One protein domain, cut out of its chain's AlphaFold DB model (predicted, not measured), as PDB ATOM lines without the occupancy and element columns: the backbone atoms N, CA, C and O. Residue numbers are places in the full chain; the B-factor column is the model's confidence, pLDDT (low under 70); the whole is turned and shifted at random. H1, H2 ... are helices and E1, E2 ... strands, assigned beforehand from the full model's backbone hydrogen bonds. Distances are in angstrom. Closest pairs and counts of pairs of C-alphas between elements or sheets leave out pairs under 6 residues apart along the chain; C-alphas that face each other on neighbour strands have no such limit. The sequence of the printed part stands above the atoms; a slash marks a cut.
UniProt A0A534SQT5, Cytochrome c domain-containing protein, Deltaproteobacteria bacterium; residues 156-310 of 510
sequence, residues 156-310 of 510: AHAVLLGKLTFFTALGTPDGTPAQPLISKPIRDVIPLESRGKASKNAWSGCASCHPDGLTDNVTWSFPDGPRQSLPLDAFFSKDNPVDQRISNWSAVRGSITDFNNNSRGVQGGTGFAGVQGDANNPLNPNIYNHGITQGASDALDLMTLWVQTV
ATOM      1  N   ALA A 156     126.804  86.208  60.492       98.25
ATOM      2  CA  ALA A 156     125.947  87.279  59.985       98.25
ATOM      3  C   ALA A 156     124.553  86.763  59.580       98.25
ATOM      4  O   ALA A 156     123.551  87.428  59.843       98.25
ATOM      5  N   HIS A 157     124.472  85.561  59.002       98.38
ATOM      6  CA  HIS A 157     123.198  84.909  58.706       98.38
ATOM      7  C   HIS A 157     122.440  84.506  59.974       98.38
ATOM      8  O   HIS A 157     121.236  84.731  60.066       98.38
ATOM      9  N   ALA A 158     123.140  83.969  60.976       98.06
ATOM     10  CA  ALA A 158     122.548  83.599  62.256       98.06
ATOM     11  C   ALA A 158     121.924  84.811  62.971       98.06
ATOM     12  O   ALA A 158     120.772  84.756  63.401       98.06
ATOM     13  N   VAL A 159     122.642  85.939  63.014       98.12
ATOM     14  CA  VAL A 159     122.130  87.205  63.566       98.12
ATOM     15  C   VAL A 159     120.908  87.696  62.782       98.12
ATOM     16  O   VAL A 159     119.934  88.146  63.384       98.12
ATOM     17  N   LEU A 160     120.916  87.578  61.450       98.25
ATOM     18  CA  LEU A 160     119.796  87.997  60.605       98.25
ATOM     19  C   LEU A 160     118.546  87.119  60.782       98.25
ATOM     20  O   LEU A 160     117.434  87.641  60.842       98.25
ATOM     21  N   LEU A 161     118.711  85.800  60.915       98.25
ATOM     22  CA  LEU A 161     117.616  84.880  61.242       98.25
ATOM     23  C   LEU A 161     117.063  85.127  62.647       98.25
ATOM     24  O   LEU A 161     115.847  85.090  62.845       98.25
ATOM     25  N   GLY A 162     117.943  85.409  63.608       98.12
ATOM     26  CA  GLY A 162     117.561  85.826  64.952       98.12
ATOM     27  C   GLY A 162     116.731  87.104  64.934       98.12
ATOM     28  O   GLY A 162     115.661  87.147  65.543       98.12
ATOM     29  N   LYS A 163     117.152  88.099  64.137       98.25
ATOM     30  CA  LYS A 163     116.377  89.319  63.880       98.25
ATOM     31  C   LYS A 163     115.007  88.983  63.292       98.25
ATOM     32  O   LYS A 163     113.995  89.401  63.838       98.25
ATOM     33  N   LEU A 164     114.932  88.189  62.223       98.12
ATOM     34  CA  LEU A 164     113.644  87.797  61.636       98.12
ATOM     35  C   LEU A 164     112.724  87.129  62.669       98.12
ATOM     36  O   LEU A 164     111.547  87.473  62.766       98.12
ATOM     37  N   THR A 165     113.271  86.209  63.462       97.62
ATOM     38  CA  THR A 165     112.528  85.462  64.484       97.62
ATOM     39  C   THR A 165     112.030  86.372  65.610       97.62
ATOM     40  O   THR A 165     110.923  86.182  66.104       97.62
ATOM     41  N   PHE A 166     112.800  87.393  65.984       98.06
ATOM     42  CA  PHE A 166     112.388  88.380  66.979       98.06
ATOM     43  C   PHE A 166     111.267  89.309  66.478       98.06
ATOM     44  O   PHE A 166     110.335  89.635  67.214       98.06
ATOM     45  N   PHE A 167     111.348  89.758  65.225       97.69
ATOM     46  CA  PHE A 167     110.413  90.751  64.683       97.69
ATOM     47  C   PHE A 167     109.109  90.140  64.170       97.69
ATOM     48  O   PHE A 167     108.077  90.809  64.188       97.69
ATOM     49  N   THR A 168     109.128  88.889  63.707       97.31
ATOM     50  CA  THR A 168     107.936  88.257  63.135       97.31
ATOM     51  C   THR A 168     106.809  88.130  64.161       97.31
ATOM     52  O   THR A 168     106.972  87.601  65.259       97.31
ATOM     53  N   ALA A 169     105.621  88.582  63.777       97.44
ATOM     54  CA  ALA A 169     104.376  88.361  64.503       97.44
ATOM     55  C   ALA A 169     103.683  87.059  64.071       97.44
ATOM     56  O   ALA A 169     102.724  86.615  64.709       97.44
ATOM     57  N   LEU A 170     104.161  86.438  62.989       97.19
ATOM     58  CA  LEU A 170     103.656  85.174  62.465       97.19
ATOM     59  C   LEU A 170     104.359  83.993  63.137       97.19
ATOM     60  O   LEU A 170     103.684  83.147  63.728       97.19
ATOM     61  N   GLY A 171     105.693  83.988  63.096       95.75
ATOM     62  CA  GLY A 171     106.552  82.893  63.539       95.75
ATOM     63  C   GLY A 171     107.673  82.560  62.553       95.75
ATOM     64  O   GLY A 171     107.728  83.098  61.447       95.75
ATOM     65  N   THR A 172     108.541  81.634  62.948       95.25
ATOM     66  CA  THR A 172     109.522  80.949  62.090       95.25
ATOM     67  C   THR A 172     109.456  79.436  62.344       95.25
ATOM     68  O   THR A 172     108.922  79.008  63.375       95.25
ATOM     69  N   PRO A 173     109.940  78.599  61.410       90.56
ATOM     70  CA  PRO A 173     110.006  77.157  61.634       90.56
ATOM     71  C   PRO A 173     111.023  76.815  62.736       90.56
ATOM     72  O   PRO A 173     111.987  77.546  62.928       90.56
ATOM     73  N   ASP A 174     110.841  75.687  63.432       82.69
ATOM     74  CA  ASP A 174     111.712  75.300  64.564       82.69
ATOM     75  C   ASP A 174     113.110  74.822  64.134       82.69
ATOM     76  O   ASP A 174     114.008  74.739  64.966       82.69
ATOM     77  N   GLY A 175     113.291  74.505  62.845       83.50
ATOM     78  CA  GLY A 175     114.417  73.698  62.374       83.50
ATOM     79  C   GLY A 175     114.243  72.217  62.736       83.50
ATOM     80  O   GLY A 175     113.361  71.835  63.502       83.50
ATOM     81  N   THR A 176     115.061  71.352  62.144       82.94
ATOM     82  CA  THR A 176     115.205  69.949  62.568       82.94
ATOM     83  C   THR A 176     116.688  69.595  62.606       82.94
ATOM     84  O   THR A 176     117.460  70.228  61.892       82.94
ATOM     85  N   PRO A 177     117.122  68.545  63.326       83.50
ATOM     86  CA  PRO A 177     118.525  68.126  63.285       83.50
ATOM     87  C   PRO A 177     119.053  67.842  61.866       83.50
ATOM     88  O   PRO A 177     120.229  68.052  61.593       83.50
ATOM     89  N   ALA A 178     118.187  67.391  60.949       86.12
ATOM     90  CA  ALA A 178     118.544  67.149  59.549       86.12
ATOM     91  C   ALA A 178     118.541  68.423  58.684       86.12
ATOM     92  O   ALA A 178     119.220  68.477  57.660       86.12
ATOM     93  N   GLN A 179     117.756  69.432  59.067       87.69
ATOM     94  CA  GLN A 179     117.617  70.716  58.379       87.69
ATOM     95  C   GLN A 179     117.497  71.834  59.422       87.69
ATOM     96  O   GLN A 179     116.387  72.317  59.683       87.69
ATOM     97  N   PRO A 180     118.612  72.213  60.070       93.44
ATOM     98  CA  PRO A 180     118.586  73.250  61.084       93.44
ATOM     99  C   PRO A 180     118.249  74.591  60.433       93.44
ATOM    100  O   PRO A 180     118.650  74.855  59.292       93.44
ATOM    101  N   LEU A 181     117.539  75.459  61.150       94.88
ATOM    102  CA  LEU A 181     117.075  76.750  60.637       94.88
ATOM    103  C   LEU A 181     118.240  77.595  60.109       94.88
ATOM    104  O   LEU A 181     118.116  78.227  59.064       94.88
ATOM    105  N   ILE A 182     119.400  77.534  60.767       96.12
ATOM    106  CA  ILE A 182     120.610  78.263  60.361       96.12
ATOM    107  C   ILE A 182     121.126  77.879  58.960       96.12
ATOM    108  O   ILE A 182     121.834  78.670  58.335       96.12
ATOM    109  N   SER A 183     120.767  76.696  58.450       95.69
ATOM    110  CA  SER A 183     121.140  76.246  57.101       95.69
ATOM    111  C   SER A 183     120.155  76.694  56.016       95.69
ATOM    112  O   SER A 183     120.484  76.632  54.832       95.69
ATOM    113  N   LYS A 184     118.962  77.170  56.395       95.00
ATOM    114  CA  LYS A 184     117.941  77.645  55.457       95.00
ATOM    115  C   LYS A 184     118.265  79.078  55.016       95.00
ATOM    116  O   LYS A 184     118.333  79.944  55.884       95.00
ATOM    117  N   PRO A 185     118.419  79.367  53.709       95.31
ATOM    118  CA  PRO A 185     118.601  80.737  53.239       95.31
ATOM    119  C   PRO A 185     117.475  81.653  53.719       95.31
ATOM    120  O   PRO A 185     116.307  81.268  53.668       95.31
ATOM    121  N   ILE A 186     117.806  82.885  54.119       95.50
ATOM    122  CA  ILE A 186     116.824  83.841  54.662       95.50
ATOM    123  C   ILE A 186     115.598  84.028  53.749       95.50
ATOM    124  O   ILE A 186     114.468  84.006  54.227       95.50
ATOM    125  N   ARG A 187     115.806  84.082  52.426       94.06
ATOM    126  CA  ARG A 187     114.740  84.234  51.417       94.06
ATOM    127  C   ARG A 187     113.795  83.036  51.318       94.06
ATOM    128  O   ARG A 187     112.685  83.181  50.814       94.06
ATOM    129  N   ASP A 188     114.232  81.868  51.784       93.38
ATOM    130  CA  ASP A 188     113.435  80.641  51.803       93.38
ATOM    131  C   ASP A 188     112.647  80.504  53.119       93.38
ATOM    132  O   ASP A 188     111.784  79.633  53.251       93.38
ATOM    133  N   VAL A 189     112.915  81.347  54.123       94.31
ATOM    134  CA  VAL A 189     112.091  81.429  55.331       94.31
ATOM    135  C   VAL A 189     110.836  82.232  54.997       94.31
ATOM    136  O   VAL A 189     110.911  83.432  54.746       94.31
ATOM    137  N   ILE A 190     109.676  81.569  55.012       93.62
ATOM    138  CA  ILE A 190     108.365  82.181  54.770       93.62
ATOM    139  C   ILE A 190     107.562  82.167  56.083       93.62
ATOM    140  O   ILE A 190     106.894  81.178  56.383       93.62
ATOM    141  N   PRO A 191     107.584  83.250  56.887       95.62
ATOM    142  CA  PRO A 191     106.893  83.299  58.180       95.62
ATOM    143  C   PRO A 191     105.401  82.971  58.151       95.62
ATOM    144  O   PRO A 191     104.869  82.473  59.140       95.62
ATOM    145  N   LEU A 192     104.719  83.204  57.022       95.12
ATOM    146  CA  LEU A 192     103.299  82.874  56.865       95.12
ATOM    147  C   LEU A 192     103.014  81.380  57.084       95.12
ATOM    148  O   LEU A 192     102.009  81.043  57.705       95.12
ATOM    149  N   GLU A 193     103.932  80.499  56.677       93.56
ATOM    150  CA  GLU A 193     103.819  79.048  56.892       93.56
ATOM    151  C   GLU A 193     103.887  78.678  58.381       93.56
ATOM    152  O   GLU A 193     103.410  77.629  58.799       93.56
ATOM    153  N   SER A 194     104.462  79.563  59.197       93.62
ATOM    154  CA  SER A 194     104.550  79.444  60.654       93.62
ATOM    155  C   SER A 194     103.538  80.337  61.380       93.62
ATOM    156  O   SER A 194     103.681  80.555  62.583       93.62
ATOM    157  N   ARG A 195     102.521  80.872  60.679       94.19
ATOM    158  CA  ARG A 195     101.485  81.734  61.267       94.19
ATOM    159  C   ARG A 195     100.887  81.087  62.513       94.19
ATOM    160  O   ARG A 195     100.309  80.006  62.452       94.19
ATOM    161  N   GLY A 196     100.923  81.832  63.615       92.81
ATOM    162  CA  GLY A 196     100.338  81.419  64.887       92.81
ATOM    163  C   GLY A 196     101.366  80.940  65.905       92.81
ATOM    164  O   GLY A 196     100.981  80.693  67.041       92.81
ATOM    165  N   LYS A 197     102.656  80.858  65.556       94.81
ATOM    166  CA  LYS A 197     103.706  80.528  66.529       94.81
ATOM    167  C   LYS A 197     104.048  81.713  67.422       94.81
ATOM    168  O   LYS A 197     103.987  81.578  68.641       94.81
ATOM    169  N   ALA A 198     104.327  82.875  66.831       95.88
ATOM    170  CA  ALA A 198     104.670  84.079  67.590       95.88
ATOM    171  C   ALA A 198     103.439  84.677  68.290       95.88
ATOM    172  O   ALA A 198     103.426  84.844  69.506       95.88
ATOM    173  N   SER A 199     102.364  84.945  67.538       95.69
ATOM    174  CA  SER A 199     101.126  85.510  68.086       95.69
ATOM    175  C   SER A 199      99.872  85.028  67.362       95.69
ATOM    176  O   SER A 199      99.903  84.589  66.207       95.69
ATOM    177  N   LYS A 200      98.720  85.169  68.023       94.31
ATOM    178  CA  LYS A 200      97.418  84.901  67.411       94.31
ATOM    179  C   LYS A 200      97.143  85.913  66.298       94.31
ATOM    180  O   LYS A 200      96.891  87.080  66.573       94.31
ATOM    181  N   ASN A 201      97.086  85.464  65.045       95.12
ATOM    182  CA  ASN A 201      96.732  86.318  63.903       95.12
ATOM    183  C   ASN A 201      97.661  87.535  63.696       95.12
ATOM    184  O   ASN A 201      97.208  88.578  63.226       95.12
ATOM    185  N   ALA A 202      98.949  87.394  64.027       95.50
ATOM    186  CA  ALA A 202      99.956  88.440  63.848       95.50
ATOM    187  C   ALA A 202      99.602  89.772  64.525       95.50
ATOM    188  O   ALA A 202      99.894  90.832  63.981       95.50
ATOM    189  N   TRP A 203      98.938  89.747  65.684       95.00
ATOM    190  CA  TRP A 203      98.631  90.999  66.369       95.00
ATOM    191  C   TRP A 203      99.883  91.646  66.959       95.00
ATOM    192  O   TRP A 203      99.919  92.860  67.003       95.00
ATOM    193  N   SER A 204     100.924  90.900  67.342       95.19
ATOM    194  CA  SER A 204     102.210  91.476  67.772       95.19
ATOM    195  C   SER A 204     103.392  90.540  67.524       95.19
ATOM    196  O   SER A 204     103.227  89.323  67.462       95.19
ATOM    197  N   GLY A 205     104.585  91.116  67.394       94.50
ATOM    198  CA  GLY A 205     105.872  90.424  67.528       94.50
ATOM    199  C   GLY A 205     106.618  90.931  68.768       94.50
ATOM    200  O   GLY A 205     106.125  91.825  69.460       94.50
ATOM    201  N   CYS A 206     107.815  90.413  69.060       96.19
ATOM    202  CA  CYS A 206     108.624  90.942  70.171       96.19
ATOM    203  C   CYS A 206     108.991  92.415  69.924       96.19
ATOM    204  O   CYS A 206     108.888  93.248  70.826       96.19
ATOM    205  N   ALA A 207     109.291  92.757  68.665       95.56
ATOM    206  CA  ALA A 207     109.594  94.118  68.230       95.56
ATOM    207  C   ALA A 207     108.448  95.126  68.421       95.56
ATOM    208  O   ALA A 207     108.692  96.327  68.424       95.56
ATOM    209  N   SER A 208     107.210  94.665  68.629       94.12
ATOM    210  CA  SER A 208     106.085  95.560  68.918       94.12
ATOM    211  C   SER A 208     106.223  96.278  70.265       94.12
ATOM    212  O   SER A 208     105.761  97.405  70.380       94.12
ATOM    213  N   CYS A 209     106.852  95.636  71.256       94.00
ATOM    214  CA  CYS A 209     107.189  96.250  72.549       94.00
ATOM    215  C   CYS A 209     108.671  96.641  72.644       94.00
ATOM    216  O   CYS A 209     109.051  97.476  73.462       94.00
ATOM    217  N   HIS A 210     109.507  96.029  71.804       96.00
ATOM    218  CA  HIS A 210     110.955  96.211  71.778       96.00
ATOM    219  C   HIS A 210     111.437  96.624  70.379       96.00
ATOM    220  O   HIS A 210     112.135  95.842  69.722       96.00
ATOM    221  N   PRO A 211     111.057  97.812  69.876       93.75
ATOM    222  CA  PRO A 211     111.501  98.281  68.566       93.75
ATOM    223  C   PRO A 211     113.034  98.276  68.504       93.75
ATOM    224  O   PRO A 211     113.699  98.808  69.391       93.75
ATOM    225  N   ASP A 212     113.594  97.589  67.504       91.56
ATOM    226  CA  ASP A 212     115.043  97.367  67.345       91.56
ATOM    227  C   ASP A 212     115.748  96.716  68.551       91.56
ATOM    228  O   ASP A 212     116.964  96.804  68.707       91.56
ATOM    229  N   GLY A 213     114.988  96.005  69.388       95.44
ATOM    230  CA  GLY A 213     115.473  95.388  70.625       95.44
ATOM    231  C   GLY A 213     115.545  96.355  71.803       95.44
ATOM    232  O   GLY A 213     115.967  95.965  72.887       95.44
ATOM    233  N   LEU A 214     115.128  97.605  71.616       95.62
ATOM    234  CA  LEU A 214     115.047  98.604  72.672       95.62
ATOM    235  C   LEU A 214     113.668  98.528  73.340       95.62
ATOM    236  O   LEU A 214     113.233  97.449  73.744       95.62
ATOM    237  N   THR A 215     112.994  99.657  73.514       95.00
ATOM    238  CA  THR A 215     111.749  99.751  74.271       95.00
ATOM    239  C   THR A 215     110.772 100.701  73.590       95.00
ATOM    240  O   THR A 215     111.169 101.701  72.996       95.00
ATOM    241  N   ASP A 216     109.486 100.366  73.657       94.06
ATOM    242  CA  ASP A 216     108.378 101.247  73.292       94.06
ATOM    243  C   ASP A 216     108.051 102.273  74.391       94.06
ATOM    244  O   ASP A 216     107.208 103.147  74.188       94.06
ATOM    245  N   ASN A 217     108.702 102.159  75.557       93.69
ATOM    246  CA  ASN A 217     108.461 102.934  76.773       93.69
ATOM    247  C   ASN A 217     107.025 102.842  77.320       93.69
ATOM    248  O   ASN A 217     106.618 103.628  78.181       93.69
ATOM    249  N   VAL A 218     106.254 101.846  76.884       93.62
ATOM    250  CA  VAL A 218     104.871 101.637  77.316       93.62
ATOM    251  C   VAL A 218     104.835 100.744  78.549       93.62
ATOM    252  O   VAL A 218     105.572  99.766  78.673       93.62
ATOM    253  N   THR A 219     103.930 101.072  79.474       93.00
ATOM    254  CA  THR A 219     103.589 100.203  80.604       93.00
ATOM    255  C   THR A 219     102.465  99.255  80.210       93.00
ATOM    256  O   THR A 219     101.326  99.662  79.983       93.00
ATOM    257  N   TRP A 220     102.796  97.971  80.147       90.81
ATOM    258  CA  TRP A 220     101.896  96.893  79.769       90.81
ATOM    259  C   TRP A 220     101.341  96.173  80.991       90.81
ATOM    260  O   TRP A 220     102.015  95.996  82.003       90.81
ATOM    261  N   SER A 221     100.106  95.691  80.888       87.31
ATOM    262  CA  SER A 221      99.468  94.920  81.955       87.31
ATOM    263  C   SER A 221      99.798  93.430  81.811       87.31
ATOM    264  O   SER A 221      99.044  92.672  81.200       87.31
ATOM    265  N   PHE A 222     100.924  92.998  82.380       87.94
ATOM    266  CA  PHE A 222     101.401  91.613  82.310       87.94
ATOM    267  C   PHE A 222     100.895  90.744  83.480       87.94
ATOM    268  O   PHE A 222     100.280  91.252  84.426       87.94
ATOM    269  N   PRO A 223     101.137  89.414  83.452       86.31
ATOM    270  CA  PRO A 223     100.831  88.528  84.578       86.31
ATOM    271  C   PRO A 223     101.482  88.931  85.904       86.31
ATOM    272  O   PRO A 223     100.973  88.552  86.956       86.31
ATOM    273  N   ASP A 224     102.569  89.706  85.874       87.25
ATOM    274  CA  ASP A 224     103.240  90.225  87.071       87.25
ATOM    275  C   ASP A 224     102.743  91.596  87.528       87.25
ATOM    276  O   ASP A 224     103.149  92.051  88.593       87.25
ATOM    277  N   GLY A 225     101.832  92.224  86.783       89.62
ATOM    278  CA  GLY A 225     101.351  93.579  87.040       89.62
ATOM    279  C   GLY A 225     101.688  94.555  85.914       89.62
ATOM    280  O   GLY A 225     102.186  94.127  84.865       89.62
ATOM    281  N   PRO A 226     101.424  95.858  86.114       91.31
ATOM    282  CA  PRO A 226     101.840  96.902  85.186       91.31
ATOM    283  C   PRO A 226     103.367  96.944  85.115       91.31
ATOM    284  O   PRO A 226     104.033  97.154  86.131       91.31
ATOM    285  N   ARG A 227     103.929  96.698  83.931       92.50
ATOM    286  CA  ARG A 227     105.371  96.737  83.688       92.50
ATOM    287  C   ARG A 227     105.700  97.520  82.443       92.50
ATOM    288  O   ARG A 227     105.220  97.198  81.360       92.50
ATOM    289  N   GLN A 228     106.569  98.497  82.612       93.50
ATOM    290  CA  GLN A 228     107.220  99.154  81.507       93.50
ATOM    291  C   GLN A 228     108.146  98.186  80.773       93.50
ATOM    292  O   GLN A 228     108.892  97.430  81.409       93.50
ATOM    293  N   SER A 229     108.101  98.215  79.443       94.19
ATOM    294  CA  SER A 229     109.055  97.504  78.594       94.19
ATOM    295  C   SER A 229     110.489  97.948  78.913       94.19
ATOM    296  O   SER A 229     110.789  99.139  78.970       94.19
ATOM    297  N   LEU A 230     111.387  96.987  79.131       94.31
ATOM    298  CA  LEU A 230     112.815  97.254  79.320       94.31
ATOM    299  C   LEU A 230     113.553  97.113  77.984       94.31
ATOM    300  O   LEU A 230     113.252  96.174  77.249       94.31
ATOM    301  N   PRO A 231     114.547  97.960  77.674       95.69
ATOM    302  CA  PRO A 231     115.411  97.705  76.531       95.69
ATOM    303  C   PRO A 231     116.255  96.439  76.760       95.69
ATOM    304  O   PRO A 231     116.580  96.074  77.897       95.69
ATOM    305  N   LEU A 232     116.588  95.744  75.668       96.31
ATOM    306  CA  LEU A 232     117.375  94.503  75.681       96.31
ATOM    307  C   LEU A 232     118.869  94.742  75.404       96.31
ATOM    308  O   LEU A 232     119.668  93.808  75.457       96.31
ATOM    309  N   ASP A 233     119.264  95.987  75.147       95.25
ATOM    310  CA  ASP A 233     120.649  96.409  74.901       95.25
ATOM    311  C   ASP A 233     121.610  96.054  76.041       95.25
ATOM    312  O   ASP A 233     122.787  95.787  75.800       95.25
ATOM    313  N   ALA A 234     121.091  95.975  77.261       95.12
ATOM    314  CA  ALA A 234     121.816  95.560  78.451       95.12
ATOM    315  C   ALA A 234     121.445  94.152  78.937       95.12
ATOM    316  O   ALA A 234     121.778  93.808  80.066       95.12
ATOM    317  N   PHE A 235     120.717  93.341  78.156       96.00
ATOM    318  CA  PHE A 235     120.373  91.974  78.571       96.00
ATOM    319  C   PHE A 235     121.637  91.133  78.781       96.00
ATOM    320  O   PHE A 235     121.753  90.441  79.788       96.00
ATOM    321  N   PHE A 236     122.599  91.268  77.868       96.62
ATOM    322  CA  PHE A 236     123.927  90.662  77.932       96.62
ATOM    323  C   PHE A 236     125.006  91.744  77.933       96.62
ATOM    324  O   PHE A 236     124.865  92.755  77.234       96.62
ATOM    325  N   SER A 237     126.102  91.506  78.654       95.38
ATOM    326  CA  SER A 237     127.317  92.309  78.515       95.38
ATOM    327  C   SER A 237     127.902  92.136  77.115       95.38
ATOM    328  O   SER A 237     127.863  91.049  76.537       95.38
ATOM    329  N   LYS A 238     128.442  93.221  76.550       91.31
ATOM    330  CA  LYS A 238     128.965  93.223  75.173       91.31
ATOM    331  C   LYS A 238     130.337  92.584  75.044       91.31
ATOM    332  O   LYS A 238     130.655  92.095  73.963       91.31
ATOM    333  N   ASP A 239     131.074  92.520  76.145       87.88
ATOM    334  CA  ASP A 239     132.402  91.909  76.192       87.88
ATOM    335  C   ASP A 239     132.364  90.500  76.805       87.88
ATOM    336  O   ASP A 239     133.323  89.741  76.688       87.88
ATOM    337  N   ASN A 240     131.242  90.123  77.433       91.38
ATOM    338  CA  ASN A 240     131.033  88.799  78.007       91.38
ATOM    339  C   ASN A 240     129.567  88.342  77.842       91.38
ATOM    340  O   ASN A 240     128.733  88.652  78.694       91.38
ATOM    341  N   PRO A 241     129.229  87.558  76.805       86.25
ATOM    342  CA  PRO A 241     127.854  87.116  76.562       86.25
ATOM    343  C   PRO A 241     127.329  86.093  77.587       86.25
ATOM    344  O   PRO A 241     126.138  85.796  77.573       86.25
ATOM    345  N   VAL A 242     128.176  85.563  78.481       89.12
ATOM    346  CA  VAL A 242     127.737  84.746  79.631       89.12
ATOM    347  C   VAL A 242     127.181  85.632  80.749       89.12
ATOM    348  O   VAL A 242     126.344  85.196  81.538       89.12
ATOM    349  N   ASP A 243     127.611  86.894  80.813       94.12
ATOM    350  CA  ASP A 243     127.076  87.868  81.754       94.12
ATOM    351  C   ASP A 243     125.702  88.375  81.280       94.12
ATOM    352  O   ASP A 243     125.580  89.422  80.637       94.12
ATOM    353  N   GLN A 244     124.663  87.603  81.601       94.75
ATOM    354  CA  GLN A 244     123.260  87.929  81.346       94.75
ATOM    355  C   GLN A 244     122.561  88.484  82.591       94.75
ATOM    356  O   GLN A 244     122.862  88.083  83.715       94.75
ATOM    357  N   ARG A 245     121.588  89.377  82.399       95.50
ATOM    358  CA  ARG A 245     120.694  89.849  83.466       95.50
ATOM    359  C   ARG A 245     119.669  88.785  83.842       95.50
ATOM    360  O   ARG A 245     119.181  88.048  82.988       95.50
ATOM    361  N   ILE A 246     119.208  88.839  85.089       94.81
ATOM    362  CA  ILE A 246     117.924  88.228  85.438       94.81
ATOM    363  C   ILE A 246     116.828  89.079  84.787       94.81
ATOM    364  O   ILE A 246     116.892  90.309  84.800       94.81
ATOM    365  N   SER A 247     115.840  88.445  84.171       88.88
ATOM    366  CA  SER A 247     114.895  89.114  83.280       88.88
ATOM    367  C   SER A 247     113.631  89.609  83.984       88.88
ATOM    368  O   SER A 247     113.188  89.060  84.998       88.88
ATOM    369  N   ASN A 248     113.013  90.636  83.387       89.25
ATOM    370  CA  ASN A 248     111.888  91.422  83.911       89.25
ATOM    371  C   ASN A 248     112.208  92.206  85.195       89.25
ATOM    372  O   ASN A 248     113.151  91.922  85.932       89.25
ATOM    373  N   TRP A 249     111.348  93.179  85.506       94.62
ATOM    374  CA  TRP A 249     111.386  93.934  86.763       94.62
ATOM    375  C   TRP A 249     111.229  93.052  88.007       94.62
ATOM    376  O   TRP A 249     111.679  93.424  89.078       94.62
ATOM    377  N   SER A 250     110.581  91.889  87.898       93.44
ATOM    378  CA  SER A 250     110.270  91.027  89.048       93.44
ATOM    379  C   SER A 250     111.196  89.812  89.194       93.44
ATOM    380  O   SER A 250     110.943  88.993  90.075       93.44
ATOM    381  N   ALA A 251     112.249  89.697  88.370       95.31
ATOM    382  CA  ALA A 251     113.220  88.592  88.391       95.31
ATOM    383  C   ALA A 251     112.581  87.189  88.264       95.31
ATOM    384  O   ALA A 251     112.968  86.244  88.948       95.31
ATOM    385  N   VAL A 252     111.562  87.063  87.408       92.69
ATOM    386  CA  VAL A 252     110.765  85.829  87.207       92.69
ATOM    387  C   VAL A 252     111.186  85.014  85.979       92.69
ATOM    388  O   VAL A 252     110.503  84.062  85.601       92.69
ATOM    389  N   ARG A 253     112.229  85.450  85.277       91.75
ATOM    390  CA  ARG A 253     112.706  84.871  84.019       91.75
ATOM    391  C   ARG A 253     114.234  84.865  84.036       91.75
ATOM    392  O   ARG A 253     114.826  85.840  84.500       91.75
ATOM    393  N   GLY A 254     114.841  83.798  83.534       91.06
ATOM    394  CA  GLY A 254     116.292  83.604  83.516       91.06
ATOM    395  C   GLY A 254     116.925  83.808  82.142       91.06
ATOM    396  O   GLY A 254     118.117  84.075  82.067       91.06
ATOM    397  N   SER A 255     116.146  83.719  81.058       94.75
ATOM    398  CA  SER A 255     116.680  83.751  79.691       94.75
ATOM    399  C   SER A 255     115.673  84.255  78.652       94.75
ATOM    400  O   SER A 255     114.476  84.358  78.930       94.75
ATOM    401  N   ILE A 256     116.150  84.523  77.429       95.31
ATOM    402  CA  ILE A 256     115.298  84.801  76.257       95.31
ATOM    403  C   ILE A 256     114.421  83.589  75.905       95.31
ATOM    404  O   ILE A 256     113.256  83.759  75.544       95.31
ATOM    405  N   THR A 257     114.925  82.368  76.098       95.75
ATOM    406  CA  THR A 257     114.180  81.120  75.875       95.75
ATOM    407  C   THR A 257     112.900  81.057  76.712       95.75
ATOM    408  O   THR A 257     111.843  80.670  76.204       95.75
ATOM    409  N   ASP A 258     112.927  81.539  77.957       94.56
ATOM    410  CA  ASP A 258     111.740  81.575  78.814       94.56
ATOM    411  C   ASP A 258     110.613  82.467  78.241       94.56
ATOM    412  O   ASP A 258     109.428  82.250  78.532       94.56
ATOM    413  N   PHE A 259     110.942  83.476  77.418       93.75
ATOM    414  CA  PHE A 259     109.959  84.365  76.777       93.75
ATOM    415  C   PHE A 259     109.189  83.695  75.637       93.75
ATOM    416  O   PHE A 259     108.180  84.240  75.188       93.75
ATOM    417  N   ASN A 260     109.523  82.458  75.262       95.00
ATOM    418  CA  ASN A 260     108.611  81.610  74.496       95.00
ATOM    419  C   ASN A 260     107.226  81.502  75.175       95.00
ATOM    420  O   ASN A 260     106.182  81.444  74.517       95.00
ATOM    421  N   ASN A 261     107.186  81.560  76.513       91.19
ATOM    422  CA  ASN A 261     105.936  81.591  77.266       91.19
ATOM    423  C   ASN A 261     105.186  82.930  77.155       91.19
ATOM    424  O   ASN A 261     103.984  82.954  77.413       91.19
ATOM    425  N   ASN A 262     105.823  84.022  76.723       91.44
ATOM    426  CA  ASN A 262     105.116  85.249  76.351       91.44
ATOM    427  C   ASN A 262     104.419  85.081  74.998       91.44
ATOM    428  O   ASN A 262     103.242  85.433  74.893       91.44
ATOM    429  N   SER A 263     105.059  84.454  74.006       93.69
ATOM    430  CA  SER A 263     104.378  84.109  72.749       93.69
ATOM    431  C   SER A 263     103.119  83.280  72.996       93.69
ATOM    432  O   SER A 263     102.058  83.565  72.444       93.69
ATOM    433  N   ARG A 264     103.180  82.346  73.951       91.69
ATOM    434  CA  ARG A 264     102.037  81.511  74.343       91.69
ATOM    435  C   ARG A 264     101.003  82.240  75.202       91.69
ATOM    436  O   ARG A 264      99.843  82.371  74.822       91.69
ATOM    437  N   GLY A 265     101.413  82.706  76.378       87.38
ATOM    438  CA  GLY A 265     100.516  83.204  77.424       87.38
ATOM    439  C   GLY A 265     100.088  84.664  77.272       87.38
ATOM    440  O   GLY A 265      99.081  85.059  77.856       87.38
ATOM    441  N   VAL A 266     100.833  85.465  76.504       89.25
ATOM    442  CA  VAL A 266     100.538  86.887  76.260       89.25
ATOM    443  C   VAL A 266     100.061  87.110  74.830       89.25
ATOM    444  O   VAL A 266      99.004  87.704  74.623       89.25
ATOM    445  N   GLN A 267     100.815  86.624  73.843       92.81
ATOM    446  CA  GLN A 267     100.533  86.861  72.425       92.81
ATOM    447  C   GLN A 267      99.531  85.849  71.841       92.81
ATOM    448  O   GLN A 267      98.936  86.101  70.790       92.81
ATOM    449  N   GLY A 268      99.265  84.744  72.544       92.00
ATOM    450  CA  GLY A 268      98.276  83.737  72.156       92.00
ATOM    451  C   GLY A 268      98.703  82.860  70.978       92.00
ATOM    452  O   GLY A 268      97.835  82.288  70.317       92.00
ATOM    453  N   GLY A 269     100.001  82.806  70.680       93.12
ATOM    454  CA  GLY A 269     100.585  81.857  69.741       93.12
ATOM    455  C   GLY A 269     100.901  80.501  70.384       93.12
ATOM    456  O   GLY A 269     100.618  80.266  71.558       93.12
ATOM    457  N   THR A 270     101.503  79.592  69.621       92.06
ATOM    458  CA  THR A 270     101.937  78.275  70.119       92.06
ATOM    459  C   THR A 270     103.365  78.272  70.668       92.06
ATOM    460  O   THR A 270     103.723  77.347  71.394       92.06
ATOM    461  N   GLY A 271     104.156  79.309  70.378       94.44
ATOM    462  CA  GLY A 271     105.580  79.395  70.698       94.44
ATOM    463  C   GLY A 271     106.494  78.900  69.569       94.44
ATOM    464  O   GLY A 271     106.041  78.330  68.577       94.44
ATOM    465  N   PHE A 272     107.792  79.132  69.744       94.94
ATOM    466  CA  PHE A 272     108.902  78.826  68.836       94.94
ATOM    467  C   PHE A 272     109.634  77.522  69.191       94.94
ATOM    468  O   PHE A 272     110.794  77.361  68.837       94.94
ATOM    469  N   ALA A 273     109.013  76.632  69.963       93.56
ATOM    470  CA  ALA A 273     109.619  75.365  70.370       93.56
ATOM    471  C   ALA A 273     108.539  74.292  70.512       93.56
ATOM    472  O   ALA A 273     107.983  74.076  71.597       93.56
ATOM    473  N   GLY A 274     108.226  73.658  69.384       86.88
ATOM    474  CA  GLY A 274     107.150  72.686  69.266       86.88
ATOM    475  C   GLY A 274     105.813  73.305  68.862       86.88
ATOM    476  O   GLY A 274     105.651  74.524  68.743       86.88
ATOM    477  N   VAL A 275     104.826  72.436  68.650       79.69
ATOM    478  CA  VAL A 275     103.469  72.786  68.227       79.69
ATOM    479  C   VAL A 275     102.466  72.166  69.196       79.69
ATOM    480  O   VAL A 275     102.496  70.976  69.508       79.69
ATOM    481  N   GLN A 276     101.547  72.988  69.706       79.00
ATOM    482  CA  GLN A 276     100.532  72.514  70.640       79.00
ATOM    483  C   GLN A 276      99.608  71.492  69.963       79.00
ATOM    484  O   GLN A 276      98.936  71.815  68.989       79.00
ATOM    485  N   GLY A 277      99.540  70.280  70.523       77.62
ATOM    486  CA  GLY A 277      98.697  69.198  70.004       77.62
ATOM    487  C   GLY A 277      99.329  68.377  68.879       77.62
ATOM    488  O   GLY A 277      98.695  67.433  68.413       77.62
ATOM    489  N   ASP A 278     100.563  68.684  68.473       81.69
ATOM    490  CA  ASP A 278     101.333  67.842  67.559       81.69
ATOM    491  C   ASP A 278     102.110  66.786  68.358       81.69
ATOM    492  O   ASP A 278     103.001  67.107  69.143       81.69
ATOM    493  N   ALA A 279     101.762  65.512  68.173       83.69
ATOM    494  CA  ALA A 279     102.429  64.402  68.851       83.69
ATOM    495  C   ALA A 279     103.864  64.162  68.347       83.69
ATOM    496  O   ALA A 279     104.674  63.598  69.079       83.69
ATOM    497  N   ASN A 280     104.181  64.585  67.119       82.25
ATOM    498  CA  ASN A 280     105.500  64.407  66.509       82.25
ATOM    499  C   ASN A 280     106.441  65.586  66.792       82.25
ATOM    500  O   ASN A 280     107.654  65.440  66.669       82.25
ATOM    501  N   ASN A 281     105.891  66.739  67.180       82.38
ATOM    502  CA  ASN A 281     106.642  67.925  67.583       82.38
ATOM    503  C   ASN A 281     105.984  68.595  68.806       82.38
ATOM    504  O   ASN A 281     105.452  69.705  68.691       82.38
ATOM    505  N   PRO A 282     105.951  67.925  69.974       88.38
ATOM    506  CA  PRO A 282     105.281  68.458  71.151       88.38
ATOM    507  C   PRO A 282     106.000  69.698  71.688       88.38
ATOM    508  O   PRO A 282     107.193  69.902  71.475       88.38
ATOM    509  N   LEU A 283     105.268  70.519  72.442       90.44
ATOM    510  CA  LEU A 283     105.846  71.662  73.147       90.44
ATOM    511  C   LEU A 283     106.984  71.212  74.069       90.44
ATOM    512  O   LEU A 283     106.822  70.250  74.821       90.44
ATOM    513  N   ASN A 284     108.099  71.940  74.055       91.81
ATOM    514  CA  ASN A 284     109.250  71.608  74.888       91.81
ATOM    515  C   ASN A 284     108.931  71.844  76.387       91.81
ATOM    516  O   ASN A 284     108.732  72.995  76.792       91.81
ATOM    517  N   PRO A 285     108.884  70.789  77.228       90.88
ATOM    518  CA  PRO A 285     108.469  70.904  78.628       90.88
ATOM    519  C   PRO A 285     109.531  71.551  79.526       90.88
ATOM    520  O   PRO A 285     109.221  71.937  80.649       90.88
ATOM    521  N   ASN A 286     110.770  71.691  79.045       93.69
ATOM    522  CA  ASN A 286     111.865  72.293  79.804       93.69
ATOM    523  C   ASN A 286     111.858  73.830  79.743       93.69
ATOM    524  O   ASN A 286     112.684  74.475  80.389       93.69
ATOM    525  N   ILE A 287     110.931  74.421  78.978       95.12
ATOM    526  CA  ILE A 287     110.746  75.869  78.898       95.12
ATOM    527  C   ILE A 287     109.741  76.324  79.957       95.12
ATOM    528  O   ILE A 287     108.522  76.304  79.766       95.12
ATOM    529  N   TYR A 288     110.274  76.803  81.069       93.75
ATOM    530  CA  TYR A 288     109.543  77.421  82.169       93.75
ATOM    531  C   TYR A 288     110.383  78.562  82.758       93.75
ATOM    532  O   TYR A 288     111.461  78.864  82.256       93.75
ATOM    533  N   ASN A 289     109.878  79.234  83.791       93.50
ATOM    534  CA  ASN A 289     110.583  80.346  84.430       93.50
ATOM    535  C   ASN A 289     111.909  79.870  85.031       93.50
ATOM    536  O   ASN A 289     111.886  79.043  85.943       93.50
ATOM    537  N   HIS A 290     113.027  80.422  84.555       95.75
ATOM    538  CA  HIS A 290     114.389  79.984  84.890       95.75
ATOM    539  C   HIS A 290     114.645  78.509  84.526       95.75
ATOM    540  O   HIS A 290     115.273  77.755  85.278       95.75
ATOM    541  N   GLY A 291     114.076  78.090  83.393       95.75
ATOM    542  CA  GLY A 291     114.222  76.761  82.812       95.75
ATOM    543  C   GLY A 291     115.463  76.640  81.931       95.75
ATOM    544  O   GLY A 291     116.502  77.237  82.201       95.75
ATOM    545  N   ILE A 292     115.362  75.826  80.878       96.00
ATOM    546  CA  ILE A 292     116.446  75.688  79.902       96.00
ATOM    547  C   ILE A 292     116.707  77.036  79.206       96.00
ATOM    548  O   ILE A 292     115.768  77.714  78.793       96.00
ATOM    549  N   THR A 293     117.972  77.426  79.058       94.06
ATOM    550  CA  THR A 293     118.348  78.726  78.478       94.06
ATOM    551  C   THR A 293     118.735  78.649  77.007       94.06
ATOM    552  O   THR A 293     118.639  79.655  76.310       94.06
ATOM    553  N   GLN A 294     119.112  77.462  76.523       92.88
ATOM    554  CA  GLN A 294     119.547  77.204  75.145       92.88
ATOM    555  C   GLN A 294     119.215  75.771  74.708       92.88
ATOM    556  O   GLN A 294     119.045  74.888  75.549       92.88
ATOM    557  N   GLY A 295     119.175  75.506  73.402       92.00
ATOM    558  CA  GLY A 295     118.909  74.172  72.850       92.00
ATOM    559  C   GLY A 295     117.437  73.765  72.920       92.00
ATOM    560  O   GLY A 295     117.095  72.596  72.743       92.00
ATOM    561  N   ALA A 296     116.551  74.723  73.197       92.88
ATOM    562  CA  ALA A 296     115.113  74.503  73.192       92.88
ATOM    563  C   ALA A 296     114.545  74.408  71.766       92.88
ATOM    564  O   ALA A 296     113.634  73.611  71.527       92.88
ATOM    565  N   SER A 297     115.081  75.229  70.856       93.56
ATOM    566  CA  SER A 297     114.870  75.221  69.407       93.56
ATOM    567  C   SER A 297     115.878  76.152  68.727       93.56
ATOM    568  O   SER A 297     116.352  77.110  69.347       93.56
ATOM    569  N   ASP A 298     116.134  75.949  67.431       93.88
ATOM    570  CA  ASP A 298     117.028  76.833  66.669       93.88
ATOM    571  C   ASP A 298     116.515  78.279  66.665       93.88
ATOM    572  O   ASP A 298     117.291  79.228  66.741       93.88
ATOM    573  N   ALA A 299     115.194  78.463  66.582       95.38
ATOM    574  CA  ALA A 299     114.563  79.778  66.557       95.38
ATOM    575  C   ALA A 299     114.856  80.588  67.836       95.38
ATOM    576  O   ALA A 299     115.200  81.768  67.748       95.38
ATOM    577  N   LEU A 300     114.760  79.967  69.016       96.38
ATOM    578  CA  LEU A 300     115.024  80.636  70.296       96.38
ATOM    579  C   LEU A 300     116.520  80.901  70.512       96.38
ATOM    580  O   LEU A 300     116.885  81.972  71.000       96.38
ATOM    581  N   ASP A 301     117.385  79.986  70.078       96.12
ATOM    582  CA  ASP A 301     118.838  80.164  70.167       96.12
ATOM    583  C   ASP A 301     119.315  81.296  69.239       96.12
ATOM    584  O   ASP A 301     120.075  82.176  69.649       96.12
ATOM    585  N   LEU A 302     118.799  81.353  68.005       97.50
ATOM    586  CA  LEU A 302     119.077  82.442  67.063       97.50
ATOM    587  C   LEU A 302     118.513  83.780  67.560       97.50
ATOM    588  O   LEU A 302     119.179  84.809  67.441       97.50
ATOM    589  N   MET A 303     117.313  83.790  68.154       97.31
ATOM    590  CA  MET A 303     116.747  84.992  68.780       97.31
ATOM    591  C   MET A 303     117.641  85.495  69.922       97.31
ATOM    592  O   MET A 303     117.926  86.690  69.995       97.31
ATOM    593  N   THR A 304     118.130  84.591  70.774       96.94
ATOM    594  CA  THR A 304     119.070  84.910  71.860       96.94
ATOM    595  C   THR A 304     120.350  85.536  71.313       96.94
ATOM    596  O   THR A 304     120.773  86.590  71.790       96.94
ATOM    597  N   LEU A 305     120.922  84.941  70.261       97.06
ATOM    598  CA  LEU A 305     122.099  85.479  69.584       97.06
ATOM    599  C   LEU A 305     121.852  86.897  69.056       97.06
ATOM    600  O   LEU A 305     122.691  87.777  69.230       97.06
ATOM    601  N   TRP A 306     120.699  87.151  68.437       97.75
ATOM    602  CA  TRP A 306     120.369  88.496  67.973       97.75
ATOM    603  C   TRP A 306     120.270  89.496  69.135       97.75
ATOM    604  O   TRP A 306     120.851  90.580  69.041       97.75
ATOM    605  N   VAL A 307     119.642  89.129  70.259       97.69
ATOM    606  CA  VAL A 307     119.564  89.995  71.452       97.69
ATOM    607  C   VAL A 307     120.955  90.353  71.991       97.69
ATOM    608  O   VAL A 307     121.187  91.499  72.379       97.69
ATOM    609  N   GLN A 308     121.923  89.432  71.946       96.56
ATOM    610  CA  GLN A 308     123.313  89.727  72.332       96.56
ATOM    611  C   GLN A 308     123.917  90.878  71.505       96.56
ATOM    612  O   GLN A 308     124.713  91.664  72.031       96.56
ATOM    613  N   THR A 309     123.485  91.046  70.249       95.81
ATOM    614  CA  THR A 309     123.968  92.105  69.345       95.81
ATOM    615  C   THR A 309     123.291  93.467  69.523       95.81
ATOM    616  O   THR A 309     123.844  94.464  69.054       95.81
ATOM    617  N   VAL A 310     122.144  93.547  70.208       96.06
ATOM    618  CA  VAL A 310     121.399  94.805  70.416       96.06
ATOM    619  C   VAL A 310     122.248  95.777  71.229       96.06
ATOM    620  O   VAL A 310     122.774  95.409  72.276       96.06
TER     621      VAL A 310
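AT A GLANCE: This is residues 156 to 310 of the 510 residues of the protein "Cytochrome c domain-containing protein" of Deltaproteobacteria bacterium (UniProt A0A534SQT5). There is little regular structure here: two helices, H1 and H4, cross as an X toward one side, H3 meets H4 near the middle, and long loops make up most of the rest, with the small antiparallel hairpin of E1 and E2 at one end. Of 155 printed residues, 45 are in four named helices and two named strands, in the order H1, H2, E1, E2, H3, H4, mostly helix. The whole is compact and rounded, with a radius of gyration of the C-alphas of 14.5 A and spans of 38 by 34 by 26 A.

IN THESE COORDINATES: Find C-alpha 219 at (103.589, 100.203, 80.604), where E1, residues 219 to 222, begins; E2 is residues 225 to 228. H3, residues 257 to 265, is 13.9 A long, and H2 is residues 191 to 194. H1, residues 156 to 167, runs 16.6 A from C-alpha 156 at (125.947, 87.279, 59.985). H4, residues 298 to 309, runs 17.0 A to C-alpha 309 at (123.968, 92.105, 69.345).

HOW THE PARTS SIT: Across the hairpin E1 and E2, at 144 degrees, N 220 and O 227 are 2.8 A apart, within hydrogen-bond range. H1 and H4 touch, about perpendicular at 79 degrees; their closest C-alphas, Gly 162 and Met 303, are 4.0 A apart. H4 touches H3 with residues 300 to 304 alone, closest at the C-alphas of Leu 300 and Thr 257, 5.7 A. H2 touches no helix. Every O i to N i+4 pair is within range in H1, 7 of 8 in H4 and 3 of 5 in H3; H2 is too short for one.

THE WHOLE: The C-alphas of Ala 178 and Pro 226 are farthest apart, 42.7 A. The printed part has no cut, and the links but for tight E1 to E2 are long. No printed residue is under 70 in pLDDT.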